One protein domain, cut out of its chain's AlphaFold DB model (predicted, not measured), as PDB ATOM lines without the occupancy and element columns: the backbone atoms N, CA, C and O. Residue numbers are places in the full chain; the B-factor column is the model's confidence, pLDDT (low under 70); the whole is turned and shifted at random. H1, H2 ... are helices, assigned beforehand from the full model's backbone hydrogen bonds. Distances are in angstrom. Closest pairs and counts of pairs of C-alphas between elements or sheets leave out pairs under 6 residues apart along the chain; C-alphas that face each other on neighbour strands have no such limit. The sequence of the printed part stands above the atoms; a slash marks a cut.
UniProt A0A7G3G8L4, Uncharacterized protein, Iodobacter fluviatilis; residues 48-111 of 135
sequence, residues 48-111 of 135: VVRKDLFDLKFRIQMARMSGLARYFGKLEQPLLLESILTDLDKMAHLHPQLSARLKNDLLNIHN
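What this domain is: This is residues 48 to 111 of the 135 residues of an uncharacterized protein of Iodobacter fluviatilis (UniProt A0A7G3G8L4). Three helices make a small up-and-down bundle, each running against the one before it in the chain: H1, the longest, is joined by a wide loop to H2, and H2 turns back at once into the shorter H3. Their centres form a triangle, and the loop, residues 66 to 78, lies at the end of the bundle where H1 ends and H2 begins. The printed part has 64 residues with three named helices, in the order H1, H2, H3, and no named strand; the class is all helix. It is compact, with a radius of gyration of the C-alphas of 11.5 A, and spans 34 by 24 by 18 A.

Where its parts are: H1 is residues 48 to 65, 25.9 A from first to last C-alpha, and begins at C-alpha 48 (43.019, 41.404, 20.277). H2 is residues 79 to 94, 23.4 A long. H3 is residues 96 to 107, 16.2 A long, and ends at C-alpha 107 (25.272, 26.025, 8.893).

How they stand to each other: H1, with residues 56 to 63 alone, touches H2; the closest C-alphas, of Leu 56 and Ile 84, are 6.9 A apart. This helical hairpin has a steep tilt of 43 degrees, opposite ways. H1, with residues 57 to 64 alone, touches H3, closest at the C-alphas of Ile 60 and Leu 106, 5.7 A apart, at a shallow tilt of 26 degrees, the same way. H2 and H3 form a second helical hairpin at a shallow tilt of 22 degrees, opposite ways; residues 85 to 92 alone of H2 touch H3, and the closest C-alphas, of Ala 92 and Ser 99, are 5.1 A apart. Every O i to N i+4 pair is within hydrogen-bond range in H1 and H3, and 11 of 12 in H2.

The domain as a whole: The two C-alphas farthest apart, of Val 48 and Lys 74, are 36.4 A apart. The printed part has no cut. The link from H1 to H2 is long, 13 residues; that from H2 to H3 is tight. The mean pLDDT of the printed part is 74.2, with residues 48 to 51, 69 to 78 and 108 to 111 under 70.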
ATOM      1  N   VAL A  48      44.459  41.177  20.047       51.16
ATOM      2  CA  VAL A  48      43.019  41.404  20.277       51.16
ATOM      3  C   VAL A  48      42.199  40.728  19.180       51.16
ATOM      4  O   VAL A  48      41.335  39.910  19.478       51.16
ATOM      5  N   VAL A  49      42.604  40.900  17.915       56.38
ATOM      6  CA  VAL A  49      41.972  40.247  16.749       56.38
ATOM      7  C   VAL A  49      41.970  38.716  16.873       56.38
ATOM      8  O   VAL A  49      41.033  38.038  16.453       56.38
ATOM      9  N   ARG A  50      43.018  38.143  17.478       61.66
ATOM     10  CA  ARG A  50      43.106  36.692  17.703       61.66
ATOM     11  C   ARG A  50      42.135  36.199  18.767       61.66
ATOM     12  O   ARG A  50      41.638  35.085  18.624       61.66
ATOM     13  N   LYS A  51      41.888  36.992  19.814       67.94
ATOM     14  CA  LYS A  51      40.970  36.626  20.896       67.94
ATOM     15  C   LYS A  51      39.527  36.637  20.403       67.94
ATOM     16  O   LYS A  51      38.825  35.656  20.623       67.94
ATOM     17  N   ASP A  52      39.137  37.671  19.666       76.19
ATOM     18  CA  ASP A  52      37.764  37.828  19.176       76.19
ATOM     19  C   ASP A  52      37.422  36.777  18.111       76.19
ATOM     20  O   ASP A  52      36.344  36.186  18.121       76.19
ATOM     21  N   LEU A  53      38.379  36.445  17.235       79.25
ATOM     22  CA  LEU A  53      38.210  35.360  16.268       79.25
ATOM     23  C   LEU A  53      38.150  33.979  16.939       79.25
ATOM     24  O   LEU A  53      37.426  33.097  16.473       79.25
ATOM     25  N   PHE A  54      38.938  33.763  17.996       81.69
ATOM     26  CA  PHE A  54      38.898  32.518  18.761       81.69
ATOM     27  C   PHE A  54      37.559  32.360  19.485       81.69
ATOM     28  O   PHE A  54      36.945  31.299  19.378       81.69
ATOM     29  N   ASP A  55      37.090  33.420  20.145       85.75
ATOM     30  CA  ASP A  55      35.779  33.461  20.794       85.75
ATOM     31  C   ASP A  55      34.663  33.160  19.790       85.75
ATOM     32  O   ASP A  55      33.874  32.239  19.992       85.75
ATOM     33  N   LEU A  56      34.664  33.831  18.635       84.75
ATOM     34  CA  LEU A  56      33.661  33.614  17.595       84.75
ATOM     35  C   LEU A  56      33.643  32.164  17.090       84.75
ATOM     36  O   LEU A  56      32.576  31.566  16.954       84.75
ATOM     37  N   LYS A  57      34.814  31.557  16.864       84.12
ATOM     38  CA  LYS A  57      34.923  30.138  16.482       84.12
ATOM     39  C   LYS A  57      34.391  29.205  17.566       84.12
ATOM     40  O   LYS A  57      33.698  28.240  17.246       84.12
ATOM     41  N   PHE A  58      34.694  29.491  18.829       82.81
ATOM     42  CA  PHE A  58      34.194  28.719  19.959       82.81
ATOM     43  C   PHE A  58      32.666  28.813  20.067       82.81
ATOM     44  O   PHE A  58      31.993  27.788  20.159       82.81
ATOM     45  N   ARG A  59      32.091  30.016  19.953       83.31
ATOM     46  CA  ARG A  59      30.633  30.222  19.956       83.31
ATOM     47  C   ARG A  59      29.947  29.501  18.797       83.31
ATOM     48  O   ARG A  59      28.907  28.884  19.006       83.31
ATOM     49  N   ILE A  60      30.544  29.509  17.602       84.12
ATOM     50  CA  ILE A  60      30.061  28.732  16.449       84.12
ATOM     51  C   ILE A  60      30.063  27.236  16.769       84.12
ATOM     52  O   ILE A  60      29.066  26.557  16.543       84.12
ATOM     53  N   GLN A  61      31.148  26.714  17.341       81.75
ATOM     54  CA  GLN A  61      31.230  25.308  17.734       81.75
ATOM     55  C   GLN A  61      30.158  24.941  18.771       81.75
ATOM     56  O   GLN A  61      29.490  23.916  18.621       81.75
ATOM     57  N   MET A  62      29.932  25.792  19.772       78.88
ATOM     58  CA  MET A  62      28.883  25.590  20.774       78.88
ATOM     59  C   MET A  62      27.479  25.640  20.165       78.88
ATOM     60  O   MET A  62      26.649  24.787  20.482       78.88
ATOM     61  N   ALA A  63      27.217  26.577  19.249       77.94
ATOM     62  CA  ALA A  63      25.949  26.676  18.524       77.94
ATOM     63  C   ALA A  63      25.682  25.441  17.646       77.94
ATOM     64  O   ALA A  63      24.541  24.992  17.528       77.94
ATOM     65  N   ARG A  64      26.732  24.839  17.075       76.50
ATOM     66  CA  ARG A  64      26.631  23.568  16.342       76.50
ATOM     67  C   ARG A  64      26.308  22.403  17.270       76.50
ATOM     68  O   ARG A  64      25.389  21.642  16.986       76.50
ATOM     69  N   MET A  65      27.036  22.271  18.380       71.94
ATOM     70  CA  MET A  65      26.844  21.178  19.344       71.94
ATOM     71  C   MET A  65      25.458  21.193  19.993       71.94
ATOM     72  O   MET A  65      24.868  20.143  20.217       71.94
ATOM     73  N   SER A  66      24.932  22.383  20.266       72.81
ATOM     74  CA  SER A  66      23.591  22.581  20.829       72.81
ATOM     75  C   SER A  66      22.469  22.443  19.794       72.81
ATOM     76  O   SER A  66      21.295  22.514  20.143       72.81
ATOM     77  N   GLY A  67      22.805  22.256  18.513       70.06
ATOM     78  CA  GLY A  67      21.829  22.192  17.432       70.06
ATOM     79  C   GLY A  67      21.144  23.528  17.141       70.06
ATOM     80  O   GLY A  67      20.236  23.549  16.319       70.06
ATOM     81  N   LEU A  68      21.577  24.647  17.738       71.12
ATOM     82  CA  LEU A  68      20.979  25.971  17.513       71.12
ATOM     83  C   LEU A  68      21.022  26.369  16.032       71.12
ATOM     84  O   LEU A  68      20.082  26.975  15.534       71.12
ATOM     85  N   ALA A  69      22.057  25.947  15.302       64.62
ATOM     86  CA  ALA A  69      22.140  26.156  13.857       64.62
ATOM     87  C   ALA A  69      21.143  25.308  13.029       64.62
ATOM     88  O   ALA A  69      20.854  25.659  11.890       64.62
ATOM     89  N   ARG A  70      20.601  24.207  13.582       63.03
ATOM     90  CA  ARG A  70      19.602  23.325  12.936       63.03
ATOM     91  C   ARG A  70      18.168  23.823  13.090       63.03
ATOM     92  O   ARG A  70      17.345  23.539  12.229       63.03
ATOM     93  N   TYR A  71      17.859  24.554  14.160       60.31
ATOM     94  CA  TYR A  71      16.498  25.016  14.467       60.31
ATOM     95  C   TYR A  71      16.043  26.233  13.633       60.31
ATOM     96  O   TYR A  71      15.040  26.865  13.965       60.31
ATOM     97  N   PHE A  72      16.736  26.536  12.526       55.84
ATOM     98  CA  PHE A  72      16.311  27.510  11.519       55.84
ATOM     99  C   PHE A  72      15.037  27.011  10.827       55.84
ATOM    100  O   PHE A  72      15.070  26.361   9.785       55.84
ATOM    101  N   GLY A  73      13.889  27.276  11.443       50.62
ATOM    102  CA  GLY A  73      12.612  26.933  10.835       50.62
ATOM    103  C   GLY A  73      11.366  27.238  11.650       50.62
ATOM    104  O   GLY A  73      10.337  27.472  11.025       50.62
ATOM    105  N   LYS A  74      11.391  27.236  12.994       50.09
ATOM    106  CA  LYS A  74      10.122  27.359  13.749       50.09
ATOM    107  C   LYS A  74      10.091  28.146  15.052       50.09
ATOM    108  O   LYS A  74       8.985  28.416  15.500       50.09
ATOM    109  N   LEU A  75      11.200  28.553  15.651       46.66
ATOM    110  CA  LEU A  75      11.170  29.322  16.898       46.66
ATOM    111  C   LEU A  75      12.264  30.382  16.855       46.66
ATOM    112  O   LEU A  75      13.277  30.174  16.190       46.66
ATOM    113  N   GLU A  76      11.979  31.510  17.502       54.25
ATOM    114  CA  GLU A  76      12.829  32.684  17.699       54.25
ATOM    115  C   GLU A  76      14.320  32.393  17.530       54.25
ATOM    116  O   GLU A  76      14.856  31.469  18.146       54.25
ATOM    117  N   GLN A  77      14.994  33.185  16.692       57.09
ATOM    118  CA  GLN A  77      16.443  33.092  16.577       57.09
ATOM    119  C   GLN A  77      17.029  33.232  17.988       57.09
ATOM    120  O   GLN A  77      16.818  34.261  18.631       57.09
ATOM    121  N   PRO A  78      17.720  32.208  18.518       68.00
ATOM    122  CA  PRO A  78      18.290  32.313  19.847       68.00
ATOM    123  C   PRO A  78      19.293  33.470  19.808       68.00
ATOM    124  O   PRO A  78      20.134  33.495  18.913       68.00
ATOM    125  N   LEU A  79      19.216  34.409  20.760       75.44
ATOM    126  CA  LEU A  79      20.044  35.632  20.818       75.44
ATOM    127  C   LEU A  79      21.539  35.375  20.538       75.44
ATOM    128  O   LEU A  79      22.243  36.198  19.954       75.44
ATOM    129  N   LEU A  80      22.030  34.192  20.921       78.75
ATOM    130  CA  LEU A  80      23.388  33.732  20.645       78.75
ATOM    131  C   LEU A  80      23.679  33.541  19.145       78.75
ATOM    132  O   LEU A  80      24.749  33.919  18.678       78.75
ATOM    133  N   LEU A  81      22.757  32.949  18.387       79.88
ATOM    134  CA  LEU A  81      22.899  32.725  16.949       79.88
ATOM    135  C   LEU A  81      22.835  34.040  16.174       79.88
ATOM    136  O   LEU A  81      23.660  34.254  15.291       79.88
ATOM    137  N   GLU A  82      21.924  34.936  16.551       82.12
ATOM    138  CA  GLU A  82      21.839  36.284  15.980       82.12
ATOM    139  C   GLU A  82      23.132  37.072  16.230       82.12
ATOM    140  O   GLU A  82      23.708  37.651  15.306       82.12
ATOM    141  N   SER A  83      23.670  37.008  17.453       85.94
ATOM    142  CA  SER A  83      24.968  37.598  17.792       85.94
ATOM    143  C   SER A  83      26.116  37.001  16.966       85.94
ATOM    144  O   SER A  83      26.966  37.739  16.468       85.94
ATOM    145  N   ILE A  84      26.149  35.677  16.773       85.44
ATOM    146  CA  ILE A  84      27.154  35.012  15.930       85.44
ATOM    147  C   ILE A  84      27.040  35.468  14.472       85.44
ATOM    148  O   ILE A  84      28.061  35.793  13.868       85.44
ATOM    149  N   LEU A  85      25.834  35.507  13.905       85.06
ATOM    150  CA  LEU A  85      25.613  35.941  12.524       85.06
ATOM    151  C   LEU A  85      26.014  37.406  12.330       85.06
ATOM    152  O   LEU A  85      26.735  37.715  11.385       85.06
ATOM    153  N   THR A  86      25.655  38.267  13.278       87.69
ATOM    154  CA  THR A  86      26.023  39.687  13.270       87.69
ATOM    155  C   THR A  86      27.541  39.878  13.297       87.69
ATOM    156  O   THR A  86      28.087  40.691  12.553       87.69
ATOM    157  N   ASP A  87      28.262  39.119  14.124       87.38
ATOM    158  CA  ASP A  87      29.724  39.205  14.180       87.38
ATOM    159  C   ASP A  87      30.391  38.606  12.930       87.38
ATOM    160  O   ASP A  87      31.416  39.113  12.465       87.38
ATOM    161  N   LEU A  88      29.785  37.580  12.321       86.50
ATOM    162  CA  LEU A  88      30.198  37.068  11.014       86.50
ATOM    163  C   LEU A  88      29.987  38.108   9.906       86.50
ATOM    164  O   LEU A  88      30.845  38.217   9.029       86.50
ATOM    165  N   ASP A  89      28.908  38.887   9.942       86.94
ATOM    166  CA  ASP A  89      28.652  39.975   8.991       86.94
ATOM    167  C   ASP A  89      29.650  41.122   9.151       86.94
ATOM    168  O   ASP A  89      30.280  41.528   8.174       86.94
ATOM    169  N   LYS A  90      29.917  41.563  10.386       86.06
ATOM    170  CA  LYS A  90      30.979  42.545  10.665       86.06
ATOM    171  C   LYS A  90      32.330  42.076  10.128       86.06
ATOM    172  O   LYS A  90      33.061  42.843   9.503       86.06
ATOM    173  N   MET A  91      32.652  40.799  10.327       81.81
ATOM    174  CA  MET A  91      33.879  40.210   9.804       81.81
ATOM    175  C   MET A  91      33.858  40.055   8.283       81.81
ATOM    176  O   MET A  91      34.924  40.092   7.679       81.81
ATOM    177  N   ALA A  92      32.700  39.912   7.635       84.00
ATOM    178  CA  ALA A  92      32.617  39.804   6.180       84.00
ATOM    179  C   ALA A  92      33.134  41.068   5.480       84.00
ATOM    180  O   ALA A  92      33.750  40.959   4.422       84.00
ATOM    181  N   HIS A  93      32.960  42.242   6.098       80.81
ATOM    182  CA  HIS A  93      33.488  43.508   5.585       80.81
ATOM    183  C   HIS A  93      35.024  43.572   5.581       80.81
ATOM    184  O   HIS A  93      35.603  44.237   4.727       80.81
ATOM    185  N   LEU A  94      35.687  42.873   6.509       80.75
ATOM    186  CA  LEU A  94      37.151  42.855   6.630       80.75
ATOM    187  C   LEU A  94      37.780  41.616   5.968       80.75
ATOM    188  O   LEU A  94      38.842  41.688   5.353       80.75
ATOM    189  N   HIS A  95      37.120  40.466   6.092       80.38
ATOM    190  CA  HIS A  95      37.595  39.146   5.686       80.38
ATOM    191  C   HIS A  95      36.440  38.287   5.128       80.38
ATOM    192  O   HIS A  95      35.988  37.337   5.784       80.38
ATOM    193  N   PRO A  96      35.980  38.558   3.892       78.62
ATOM    194  CA  PRO A  96      34.797  37.914   3.314       78.62
ATOM    195  C   PRO A  96      34.947  36.393   3.181       78.62
ATOM    196  O   PRO A  96      34.026  35.647   3.499       78.62
ATOM    197  N   GLN A  97      36.133  35.910   2.793       77.12
ATOM    198  CA  GLN A  97      36.402  34.473   2.637       77.12
ATOM    199  C   GLN A  97      36.354  33.710   3.970       77.12
ATOM    200  O   GLN A  97      35.846  32.590   4.033       77.12
ATOM    201  N   LEU A  98      36.872  34.310   5.048       77.50
ATOM    202  CA  LEU A  98      36.861  33.694   6.376       77.50
ATOM    203  C   LEU A  98      35.457  33.703   6.980       77.50
ATOM    204  O   LEU A  98      35.047  32.696   7.551       77.50
ATOM    205  N   SER A  99      34.711  34.798   6.809       81.75
ATOM    206  CA  SER A  99      33.310  34.868   7.224       81.75
ATOM    207  C   SER A  99      32.460  33.826   6.498       81.75
ATOM    208  O   SER A  99      31.769  33.049   7.152       81.75
ATOM    209  N   ALA A 100      32.581  33.713   5.171       78.81
ATOM    210  CA  ALA A 100      31.862  32.706   4.391       78.81
ATOM    211  C   ALA A 100      32.188  31.277   4.851       78.81
ATOM    212  O   ALA A 100      31.286  30.461   5.028       78.81
ATOM    213  N   ARG A 101      33.467  30.983   5.120       80.56
ATOM    214  CA  ARG A 101      33.882  29.684   5.664       80.56
ATOM    215  C   ARG A 101      33.251  29.404   7.025       80.56
ATOM    216  O   ARG A 101      32.746  28.312   7.231       80.56
ATOM    217  N   LEU A 102      33.248  30.375   7.932       82.75
ATOM    218  CA  LEU A 102      32.699  30.203   9.277       82.75
ATOM    219  C   LEU A 102      31.166  30.149   9.300       82.75
ATOM    220  O   LEU A 102      30.599  29.408  10.099       82.75
ATOM    221  N   LYS A 103      30.491  30.869   8.396       84.00
ATOM    222  CA  LYS A 103      29.052  30.714   8.136       84.00
ATOM    223  C   LYS A 103      28.741  29.311   7.632       84.00
ATOM    224  O   LYS A 103      27.831  28.672   8.147       84.00
ATOM    225  N   ASN A 104      29.534  28.810   6.685       81.31
ATOM    226  CA  ASN A 104      29.425  27.427   6.240       81.31
ATOM    227  C   ASN A 104      29.709  26.455   7.381       81.31
ATOM    228  O   ASN A 104      28.976  25.498   7.509       81.31
ATOM    229  N   ASP A 105      30.692  26.694   8.246       79.88
ATOM    230  CA  ASP A 105      30.939  25.820   9.395       79.88
ATOM    231  C   ASP A 105      29.750  25.822  10.369       79.88
ATOM    232  O   ASP A 105      29.380  24.771  10.882       79.88
ATOM    233  N   LEU A 106      29.125  26.977  10.610       81.38
ATOM    234  CA  LEU A 106      27.943  27.114  11.463       81.38
ATOM    235  C   LEU A 106      26.726  26.375  10.883       81.38
ATOM    236  O   LEU A 106      26.052  25.660  11.621       81.38
ATOM    237  N   LEU A 107      26.464  26.538   9.582       76.31
ATOM    238  CA  LEU A 107      25.272  26.025   8.893       76.31
ATOM    239  C   LEU A 107      25.444  24.593   8.363       76.31
ATOM    240  O   LEU A 107      24.496  23.809   8.411       76.31
ATOM    241  N   ASN A 108      26.653  24.206   7.941       69.38
ATOM    242  CA  ASN A 108      27.033  22.810   7.733       69.38
ATOM    243  C   ASN A 108      27.232  22.166   9.098       69.38
ATOM    244  O   ASN A 108      28.325  21.960   9.634       69.38
ATOM    245  N   ILE A 109      26.101  21.786   9.653       58.16
ATOM    246  CA  ILE A 109      25.934  20.526  10.339       58.16
ATOM    247  C   ILE A 109      26.895  19.502   9.725       58.16
ATOM    248  O   ILE A 109      26.727  19.118   8.569       58.16
ATOM    249  N   HIS A 110      27.904  19.068  10.482       51.53
ATOM    250  CA  HIS A 110      28.593  17.833  10.127       51.53
ATOM    251  C   HIS A 110      27.499  16.791   9.912       51.53
ATOM    252  O   HIS A 110      26.653  16.589  10.793       51.53
ATOM    253  N   ASN A 111      27.476  16.201   8.719       45.53
ATOM    254  CA  ASN A 111      26.652  15.042   8.457       45.53
ATOM    255  C   ASN A 111      26.987  14.039   9.575       45.53
ATOM    256  O   ASN A 111      28.170  13.749   9.749       45.53
TER     257      ASN A 111